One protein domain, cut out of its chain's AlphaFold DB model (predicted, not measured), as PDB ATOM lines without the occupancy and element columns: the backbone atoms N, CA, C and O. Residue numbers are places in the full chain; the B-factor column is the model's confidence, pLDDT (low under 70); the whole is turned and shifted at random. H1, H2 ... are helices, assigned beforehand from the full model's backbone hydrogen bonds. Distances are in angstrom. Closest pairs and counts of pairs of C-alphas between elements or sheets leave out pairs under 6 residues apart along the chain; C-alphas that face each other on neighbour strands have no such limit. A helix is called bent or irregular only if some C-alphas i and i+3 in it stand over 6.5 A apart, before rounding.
ATOM      1  N   ASP A 133     139.334 185.590 199.405       62.94
ATOM      2  CA  ASP A 133     140.682 185.752 199.953       62.94
ATOM      3  C   ASP A 133     140.932 187.190 200.401       62.94
ATOM      4  O   ASP A 133     141.355 187.400 201.530       62.94
ATOM      5  N   HIS A 134     140.602 188.206 199.598       62.59
ATOM      6  CA  HIS A 134     140.843 189.596 200.008       62.59
ATOM      7  C   HIS A 134     140.061 189.978 201.272       62.59
ATOM      8  O   HIS A 134     140.634 190.537 202.202       62.59
ATOM      9  N   ARG A 135     138.767 189.630 201.349       61.94
ATOM     10  CA  ARG A 135     137.948 189.901 202.544       61.94
ATOM     11  C   ARG A 135     138.378 189.064 203.748       61.94
ATOM     12  O   ARG A 135     138.299 189.547 204.874       61.94
ATOM     13  N   TYR A 136     138.825 187.832 203.516       66.56
ATOM     14  CA  TYR A 136     139.369 186.958 204.550       66.56
ATOM     15  C   TYR A 136     140.672 187.521 205.125       66.56
ATOM     16  O   TYR A 136     140.793 187.635 206.343       66.56
ATOM     17  N   TRP A 137     141.604 187.948 204.271       68.00
ATOM     18  CA  TRP A 137     142.858 188.570 204.690       68.00
ATOM     19  C   TRP A 137     142.617 189.920 205.370       68.00
ATOM     20  O   TRP A 137     143.172 190.154 206.437       68.00
ATOM     21  N   GLU A 138     141.746 190.781 204.837       71.94
ATOM     22  CA  GLU A 138     141.377 192.045 205.496       71.94
ATOM     23  C   GLU A 138     140.742 191.835 206.875       71.94
ATOM     24  O   GLU A 138     141.031 192.599 207.795       71.94
ATOM     25  N   GLY A 139     139.893 190.815 207.031       73.12
ATOM     26  CA  GLY A 139     139.330 190.434 208.326       73.12
ATOM     27  C   GLY A 139     140.417 189.970 209.291       73.12
ATOM     28  O   GLY A 139     140.544 190.528 210.377       73.12
ATOM     29  N   ARG A 140     141.276 189.041 208.851       71.31
ATOM     30  CA  ARG A 140     142.367 188.519 209.682       71.31
ATOM     31  C   ARG A 140     143.348 189.608 210.115       71.31
ATOM     32  O   ARG A 140     143.713 189.653 211.280       71.31
ATOM     33  N   TYR A 141     143.723 190.526 209.222       73.81
ATOM     34  CA  TYR A 141     144.603 191.644 209.574       73.81
ATOM     35  C   TYR A 141     143.964 192.613 210.573       73.81
ATOM     36  O   TYR A 141     144.680 193.194 211.387       73.81
ATOM     37  N   ARG A 142     142.637 192.805 210.533       71.88
ATOM     38  CA  ARG A 142     141.925 193.604 211.545       71.88
ATOM     39  C   ARG A 142     141.932 192.907 212.899       71.88
ATOM     40  O   ARG A 142     142.276 193.545 213.887       71.88
ATOM     41  N   ASP A 143     141.626 191.615 212.922       78.06
ATOM     42  CA  ASP A 143     141.624 190.822 214.152       78.06
ATOM     43  C   ASP A 143     143.036 190.761 214.768       78.06
ATOM     44  O   ASP A 143     143.211 191.040 215.955       78.06
ATOM     45  N   GLU A 144     144.069 190.529 213.950       80.94
ATOM     46  CA  GLU A 144     145.478 190.568 214.365       80.94
ATOM     47  C   GLU A 144     145.904 191.964 214.853       80.94
ATOM     48  O   GLU A 144     146.682 192.083 215.801       80.94
ATOM     49  N   ALA A 145     145.419 193.044 214.231       82.06
ATOM     50  CA  ALA A 145     145.703 194.407 214.683       82.06
ATOM     51  C   ALA A 145     145.073 194.691 216.057       82.06
ATOM     52  O   ALA A 145     145.743 195.245 216.934       82.06
ATOM     53  N   ASP A 146     143.827 194.263 216.269       82.69
ATOM     54  CA  ASP A 146     143.128 194.394 217.546       82.69
ATOM     55  C   ASP A 146     143.796 193.552 218.648       82.69
ATOM     56  O   ASP A 146     143.936 194.004 219.790       82.69
ATOM     57  N   GLU A 147     144.249 192.339 218.329       82.81
ATOM     58  CA  GLU A 147     145.029 191.494 219.241       82.81
ATOM     59  C   GLU A 147     146.387 192.112 219.586       82.81
ATOM     60  O   GLU A 147     146.761 192.178 220.763       82.81
ATOM     61  N   ASN A 148     147.096 192.647 218.592       84.69
ATOM     62  CA  ASN A 148     148.366 193.337 218.796       84.69
ATOM     63  C   ASN A 148     148.216 194.594 219.663       84.69
ATOM     64  O   ASN A 148     149.084 194.880 220.495       84.69
ATOM     65  N   GLU A 149     147.119 195.340 219.524       89.50
ATOM     66  CA  GLU A 149     146.839 196.496 220.377       89.50
ATOM     67  C   GLU A 149     146.515 196.070 221.818       89.50
ATOM     68  O   GLU A 149     147.051 196.644 222.772       89.50
ATOM     69  N   LYS A 150     145.730 194.999 222.009       85.19
ATOM     70  CA  LYS A 150     145.487 194.412 223.343       85.19
ATOM     71  C   LYS A 150     146.793 193.977 224.009       85.19
ATOM     72  O   LYS A 150     147.003 194.271 225.190       85.19
ATOM     73  N   LEU A 151     147.685 193.327 223.260       85.19
ATOM     74  CA  LEU A 151     149.018 192.947 223.725       85.19
ATOM     75  C   LEU A 151     149.860 194.166 224.098       85.19
ATOM     76  O   LEU A 151     150.429 194.207 225.190       85.19
ATOM     77  N   ARG A 152     149.907 195.195 223.243       86.56
ATOM     78  CA  ARG A 152     150.622 196.445 223.540       86.56
ATOM     79  C   ARG A 152     150.139 197.078 224.835       86.56
ATOM     80  O   ARG A 152     150.960 197.470 225.662       86.56
ATOM     81  N   GLN A 153     148.829 197.151 225.047       86.81
ATOM     82  CA  GLN A 153     148.260 197.707 226.274       86.81
ATOM     83  C   GLN A 153     148.584 196.858 227.507       86.81
ATOM     84  O   GLN A 153     148.898 197.418 228.559       86.81
ATOM     85  N   ALA A 154     148.546 195.528 227.387       84.88
ATOM     86  CA  ALA A 154     148.907 194.615 228.469       84.88
ATOM     87  C   ALA A 154     150.399 194.709 228.837       84.88
ATOM     88  O   ALA A 154     150.743 194.622 230.015       84.88
ATOM     89  N   LEU A 155     151.270 194.935 227.847       82.38
ATOM     90  CA  LEU A 155     152.721 195.009 228.025       82.38
ATOM     91  C   LEU A 155     153.246 196.420 228.348       82.38
ATOM     92  O   LEU A 155     154.356 196.560 228.859       82.38
ATOM     93  N   LYS A 156     152.454 197.476 228.122       85.12
ATOM     94  CA  LYS A 156     152.816 198.882 228.389       85.12
ATOM     95  C   LYS A 156     153.376 199.153 229.798       85.12
ATOM     96  O   LYS A 156     154.328 199.930 229.890       85.12
ATOM     97  N   PRO A 157     152.859 198.552 230.890       78.88
ATOM     98  CA  PRO A 157     153.434 198.726 232.226       78.88
ATOM     99  C   PRO A 157     154.879 198.230 232.312       78.88
ATOM    100  O   PRO A 157     155.669 198.783 233.073       78.88
ATOM    101  N   PHE A 158     155.238 197.238 231.489       74.62
ATOM    102  CA  PHE A 158     156.567 196.645 231.483       74.62
ATOM    103  C   PHE A 158     157.594 197.430 230.656       74.62
ATOM    104  O   PHE A 158     158.797 197.286 230.852       74.62
ATOM    105  N   ALA A 159     157.141 198.322 229.773       76.06
ATOM    106  CA  ALA A 159     158.031 199.168 228.976       76.06
ATOM    107  C   ALA A 159     158.820 200.186 229.826       76.06
ATOM    108  O   ALA A 159     159.820 200.724 229.363       76.06
ATOM    109  N   LYS A 160     158.372 200.457 231.061       68.00
ATOM    110  CA  LYS A 160     158.982 201.425 231.987       68.00
ATOM    111  C   LYS A 160     160.004 200.809 232.954       68.00
ATOM    112  O   LYS A 160     160.522 201.529 233.801       68.00
ATOM    113  N   PHE A 161     160.278 199.501 232.870       68.50
ATOM    114  CA  PHE A 161     161.284 198.851 233.717       68.50
ATOM    115  C   PHE A 161     162.701 199.276 233.304       68.50
ATOM    116  O   PHE A 161     163.383 198.572 232.558       68.50
ATOM    117  N   GLU A 162     163.175 200.411 233.817       62.84
ATOM    118  CA  GLU A 162     164.612 200.687 233.874       62.84
ATOM    119  C   GLU A 162     165.292 199.760 234.897       62.84
ATOM    120  O   GLU A 162     164.703 199.294 235.873       62.84
ATOM    121  N   ILE A 163     166.541 199.403 234.607       58.06
ATOM    122  CA  ILE A 163     167.160 198.126 234.987       58.06
ATOM    123  C   ILE A 163     167.507 197.971 236.488       58.06
ATOM    124  O   ILE A 163     167.859 196.862 236.884       58.06
ATOM    125  N   SER A 164     167.396 198.991 237.345       61.91
ATOM    126  CA  SER A 164     168.049 198.968 238.668       61.91
ATOM    127  C   SER A 164     167.181 198.522 239.861       61.91
ATOM    128  O   SER A 164     167.521 197.523 240.487       61.91
ATOM    129  N   GLU A 165     166.079 199.197 240.202       59.50
ATOM    130  CA  GLU A 165     165.354 198.931 241.473       59.50
ATOM    131  C   GLU A 165     164.006 198.219 241.289       59.50
ATOM    132  O   GLU A 165     163.647 197.311 242.043       59.50
ATOM    133  N   LEU A 166     163.287 198.538 240.213       60.88
ATOM    134  CA  LEU A 166     161.965 197.980 239.911       60.88
ATOM    135  C   LEU A 166     161.983 196.471 239.597       60.88
ATOM    136  O   LEU A 166     160.997 195.773 239.842       60.88
ATOM    137  N   LYS A 167     163.117 195.936 239.117       65.75
ATOM    138  CA  LYS A 167     163.277 194.497 238.839       65.75
ATOM    139  C   LYS A 167     163.207 193.644 240.096       65.75
ATOM    140  O   LYS A 167     162.623 192.571 240.042       65.75
ATOM    141  N   GLN A 168     163.786 194.097 241.208       65.19
ATOM    142  CA  GLN A 168     163.845 193.296 242.433       65.19
ATOM    143  C   GLN A 168     162.447 193.111 243.023       65.19
ATOM    144  O   GLN A 168     162.073 191.991 243.360       65.19
ATOM    145  N   ARG A 169     161.634 194.174 243.051       68.50
ATOM    146  CA  ARG A 169     160.247 194.097 243.528       68.50
ATOM    147  C   ARG A 169     159.361 193.261 242.605       68.50
ATOM    148  O   ARG A 169     158.652 192.379 243.081       68.50
ATOM    149  N   ALA A 170     159.440 193.489 241.295       67.56
ATOM    150  CA  ALA A 170     158.686 192.714 240.313       67.56
ATOM    151  C   ALA A 170     159.070 191.219 240.339       67.56
ATOM    152  O   ALA A 170     158.203 190.352 240.284       67.56
ATOM    153  N   PHE A 171     160.361 190.910 240.500       68.06
ATOM    154  CA  PHE A 171     160.878 189.548 240.651       68.06
ATOM    155  C   PHE A 171     160.424 188.894 241.961       68.06
ATOM    156  O   PHE A 171     160.019 187.734 241.955       68.06
ATOM    157  N   LEU A 172     160.418 189.635 243.074       64.94
ATOM    158  CA  LEU A 172     159.900 189.147 244.354       64.94
ATOM    159  C   LEU A 172     158.387 188.888 244.307       64.94
ATOM    160  O   LEU A 172     157.941 187.895 244.869       64.94
ATOM    161  N   GLN A 173     157.601 189.702 243.597       69.25
ATOM    162  CA  GLN A 173     156.168 189.438 243.387       69.25
ATOM    163  C   GLN A 173     155.916 188.210 242.497       69.25
ATOM    164  O   GLN A 173     154.962 187.476 242.734       69.25
ATOM    165  N   ILE A 174     156.787 187.932 241.519       68.56
ATOM    166  CA  ILE A 174     156.733 186.682 240.739       68.56
ATOM    167  C   ILE A 174     157.076 185.460 241.611       68.56
ATOM    168  O   ILE A 174     156.473 184.403 241.436       68.56
ATOM    169  N   LEU A 175     158.055 185.584 242.516       65.44
ATOM    170  CA  LEU A 175     158.594 184.456 243.285       65.44
ATOM    171  C   LEU A 175     157.879 184.163 244.609       65.44
ATOM    172  O   LEU A 175     157.861 183.004 245.018       65.44
ATOM    173  N   VAL A 176     157.374 185.182 245.315       65.12
ATOM    174  CA  VAL A 176     157.083 185.069 246.758       65.12
ATOM    175  C   VAL A 176     155.604 185.256 247.110       65.12
ATOM    176  O   VAL A 176     155.128 184.524 247.973       65.12
ATOM    177  N   CYS A 177     154.834 186.136 246.452       58.06
ATOM    178  CA  CYS A 177     153.416 186.346 246.802       58.06
ATOM    179  C   CYS A 177     152.559 186.823 245.610       58.06
ATOM    180  O   CYS A 177     152.743 187.956 245.166       58.06
ATOM    181  N   PRO A 178     151.572 186.034 245.136       56.22
ATOM    182  CA  PRO A 178     150.648 186.483 244.096       56.22
ATOM    183  C   PRO A 178     149.467 187.331 244.609       56.22
ATOM    184  O   PRO A 178     148.850 188.026 243.805       56.22
ATOM    185  N   GLU A 179     149.136 187.310 245.905       58.09
ATOM    186  CA  GLU A 179     147.906 187.934 246.424       58.09
ATOM    187  C   GLU A 179     148.137 188.666 247.756       58.09
ATOM    188  O   GLU A 179     148.714 188.103 248.685       58.09
ATOM    189  N   GLY A 180     147.662 189.917 247.849       57.56
ATOM    190  CA  GLY A 180     147.558 190.667 249.114       57.56
ATOM    191  C   GLY A 180     148.624 191.735 249.403       57.56
ATOM    192  O   GLY A 180     148.670 192.236 250.522       57.56
ATOM    193  N   ASP A 181     149.479 192.101 248.444       61.47
ATOM    194  CA  ASP A 181     150.395 193.241 248.600       61.47
ATOM    195  C   ASP A 181     149.675 194.557 248.243       61.47
ATOM    196  O   ASP A 181     149.507 194.876 247.065       61.47
ATOM    197  N   ASP A 182     149.240 195.316 249.252       64.38
ATOM    198  CA  ASP A 182     148.594 196.637 249.096       64.38
ATOM    199  C   ASP A 182     149.594 197.771 248.783       64.38
ATOM    200  O   ASP A 182     149.269 198.959 248.855       64.38
ATOM    201  N   HIS A 183     150.840 197.442 248.439       69.31
ATOM    202  CA  HIS A 183     151.801 198.448 248.008       69.31
ATOM    203  C   HIS A 183     151.359 199.124 246.708       69.31
ATOM    204  O   HIS A 183     150.865 198.481 245.783       69.31
ATOM    205  N   ALA A 184     151.658 200.419 246.585       68.12
ATOM    206  CA  ALA A 184     151.366 201.216 245.389       68.12
ATOM    207  C   ALA A 184     152.000 200.661 244.093       68.12
ATOM    208  O   ALA A 184     151.556 200.989 242.997       68.12
ATOM    209  N   ASP A 185     152.981 199.765 244.234       71.50
ATOM    210  CA  ASP A 185     153.720 199.106 243.153       71.50
ATOM    211  C   ASP A 185     153.381 197.604 243.097       71.50
ATOM    212  O   ASP A 185     154.262 196.738 243.040       71.50
ATOM    213  N   ASN A 186     152.094 197.264 243.208       75.31
ATOM    214  CA  ASN A 186     151.623 195.899 243.010       75.31
ATOM    215  C   ASN A 186     151.518 195.575 241.510       75.31
ATOM    216  O   ASN A 186     150.571 195.970 240.829       75.31
ATOM    217  N   TYR A 187     152.491 194.820 240.993       75.19
ATOM    218  CA  TYR A 187     152.519 194.371 239.601       75.19
ATOM    219  C   TYR A 187     151.760 193.062 239.360       75.19
ATOM    220  O   TYR A 187     151.606 192.668 238.203       75.19
ATOM    221  N   GLY A 188     151.240 192.400 240.398       76.38
ATOM    222  CA  GLY A 188     150.488 191.143 240.293       76.38
ATOM    223  C   GLY A 188     149.368 191.186 239.241       76.38
ATOM    224  O   GLY A 188     149.386 190.376 238.308       76.38
ATOM    225  N   PRO A 189     148.450 192.173 239.282       79.44
ATOM    226  CA  PRO A 189     147.396 192.314 238.274       79.44
ATOM    227  C   PRO A 189     147.935 192.518 236.850       79.44
ATOM    228  O   PRO A 189     147.365 192.011 235.882       79.44
ATOM    229  N   HIS A 190     149.058 193.229 236.706       80.69
ATOM    230  CA  HIS A 190     149.709 193.447 235.414       80.69
ATOM    231  C   HIS A 190     150.331 192.157 234.868       80.69
ATOM    232  O   HIS A 190     150.194 191.879 233.677       80.69
ATOM    233  N   PHE A 191     150.953 191.339 235.723       78.50
ATOM    234  CA  PHE A 191     151.494 190.034 235.341       78.50
ATOM    235  C   PHE A 191     150.408 189.053 234.921       78.50
ATOM    236  O   PHE A 191     150.576 188.367 233.913       78.50
ATOM    237  N   ILE A 192     149.288 189.005 235.648       80.94
ATOM    238  CA  ILE A 192     148.137 188.171 235.282       80.94
ATOM    239  C   ILE A 192     147.614 188.600 233.910       80.94
ATOM    240  O   ILE A 192     147.482 187.770 233.013       80.94
ATOM    241  N   ARG A 193     147.398 189.905 233.702       82.56
ATOM    242  CA  ARG A 193     146.901 190.437 232.428       82.56
ATOM    243  C   ARG A 193     147.853 190.161 231.261       82.56
ATOM    244  O   ARG A 193     147.392 189.753 230.198       82.56
ATOM    245  N   ALA A 194     149.159 190.349 231.451       82.50
ATOM    246  CA  ALA A 194     150.160 190.058 230.427       82.50
ATOM    247  C   ALA A 194     150.273 188.557 230.132       82.50
ATOM    248  O   ALA A 194     150.302 188.182 228.965       82.50
ATOM    249  N   ARG A 195     150.271 187.688 231.153       79.75
ATOM    250  CA  ARG A 195     150.268 186.228 230.957       79.75
ATOM    251  C   ARG A 195     149.043 185.766 230.188       79.75
ATOM    252  O   ARG A 195     149.193 184.976 229.266       79.75
ATOM    253  N   THR A 196     147.858 186.256 230.541       81.62
ATOM    254  CA  THR A 196     146.619 185.896 229.845       81.62
ATOM    255  C   THR A 196     146.651 186.351 228.386       81.62
ATOM    256  O   THR A 196     146.324 185.561 227.508       81.62
ATOM    257  N   ALA A 197     147.106 187.578 228.115       81.38
ATOM    258  CA  ALA A 197     147.218 188.094 226.750       81.38
ATOM    259  C   ALA A 197     148.288 187.359 225.915       81.38
ATOM    260  O   ALA A 197     148.083 187.107 224.735       81.38
ATOM    261  N   LEU A 198     149.416 186.971 226.518       80.06
ATOM    262  CA  LEU A 198     150.460 186.193 225.838       80.06
ATOM    263  C   LEU A 198     150.030 184.740 225.594       80.06
ATOM    264  O   LEU A 198     150.344 184.170 224.551       80.06
ATOM    265  N   ALA A 199     149.288 184.144 226.531       79.19
ATOM    266  CA  ALA A 199     148.735 182.805 226.372       79.19
ATOM    267  C   ALA A 199     147.689 182.746 225.247       79.19
ATOM    268  O   ALA A 199     147.635 181.743 224.543       79.19
ATOM    269  N   SER A 200     146.912 183.815 225.026       72.12
ATOM    270  CA  SER A 200     145.963 183.871 223.904       72.12
ATOM    271  C   SER A 200     146.635 184.003 222.536       72.12
ATOM    272  O   SER A 200     146.000 183.704 221.537       72.12
ATOM    273  N   THR A 201     147.911 184.404 222.476       69.06
ATOM    274  CA  THR A 201     148.685 184.494 221.220       69.06
ATOM    275  C   THR A 201     149.512 183.244 220.899       69.06
ATOM    276  O   THR A 201     150.225 183.192 219.898       69.06
ATOM    277  N   GLY A 202     149.443 182.221 221.757       56.81
ATOM    278  CA  GLY A 202     150.215 180.989 221.639       56.81
ATOM    279  C   GLY A 202     149.613 179.956 220.682       56.81
ATOM    280  O   GLY A 202     149.027 178.983 221.135       56.81
TER     281      GLY A 202
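AT A GLANCE: This is residues 133 to 202 of the 208 residues of an uncharacterized protein of Rhizobium sp. H41 (UniProt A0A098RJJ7). One long helix, H1, makes most of the length. Its first part, residues 133 to 143, sticks out as a free arm, while the short helix H3 folds back beside its later part and the short helix H2 stands crosswise beyond its far end. The printed part has 70 residues, with three named helices in the order H1, H2, H3 and no named strand; the class is all helix. It is loose, with a radius of gyration of the C-alphas of 16.0 A, and spans 50 by 24 by 19 A, the arm of H1 adding to the longest span.

HOW THE PARTS SIT: H1, residues 133 to 160, has a kink of 41 degrees near residue 154. It is irregular there, with C-alphas 154 and 157 at 7.2 A from each other. H2, residues 166 to 175, is apart from H1, although a tight link of 5 residues joins them. H3, residues 188 to 200, touches H1, which meets it with residues 150 to 157 alone; the closest C-alphas are those of Ala 154 and Ala 194, 5.1 A apart. H1 and H3 run opposite ways at a shallow tilt of 23 degrees, a figure that rests on a rough line for H1. H2 and H3 are close but not clearly touching, the closest C-alphas being those of Gln 173 and Gly 188 at 6.7 A. Their lines are only just about perpendicular, at 73 degrees. In H2 and H3 every O i to N i+4 pair is within hydrogen-bond range; in H1 it is 21 of 24.

IN THESE COORDINATES: H1 begins at C-alpha 133, at (140.682, 185.752, 199.953), and measures 40.1 A from first to last C-alpha, ending at C-alpha 160, at (158.982, 201.425, 231.987). H2, Leu 166 to Leu 175, measures 14.3 A. H3, Gly 188 to Ser 200, measures 18.5 A and ends at C-alpha 200, at (145.963, 183.871, 223.904).

THE WHOLE: The two C-alphas farthest apart are those of Asp 133 and Asp 182, at 51.0 A. Without residues 133 to 143, which stand free, the remaining 59 residues span 34 by 24 by 19 A. The printed part has no cut. The link from H2 to H3 is long, and its residues 176 to 187 hold no named element. The mean pLDDT of the printed part is 72.5; 32 residues are under 70, namely 133 to 137, 160 to 184 and 201 to 202.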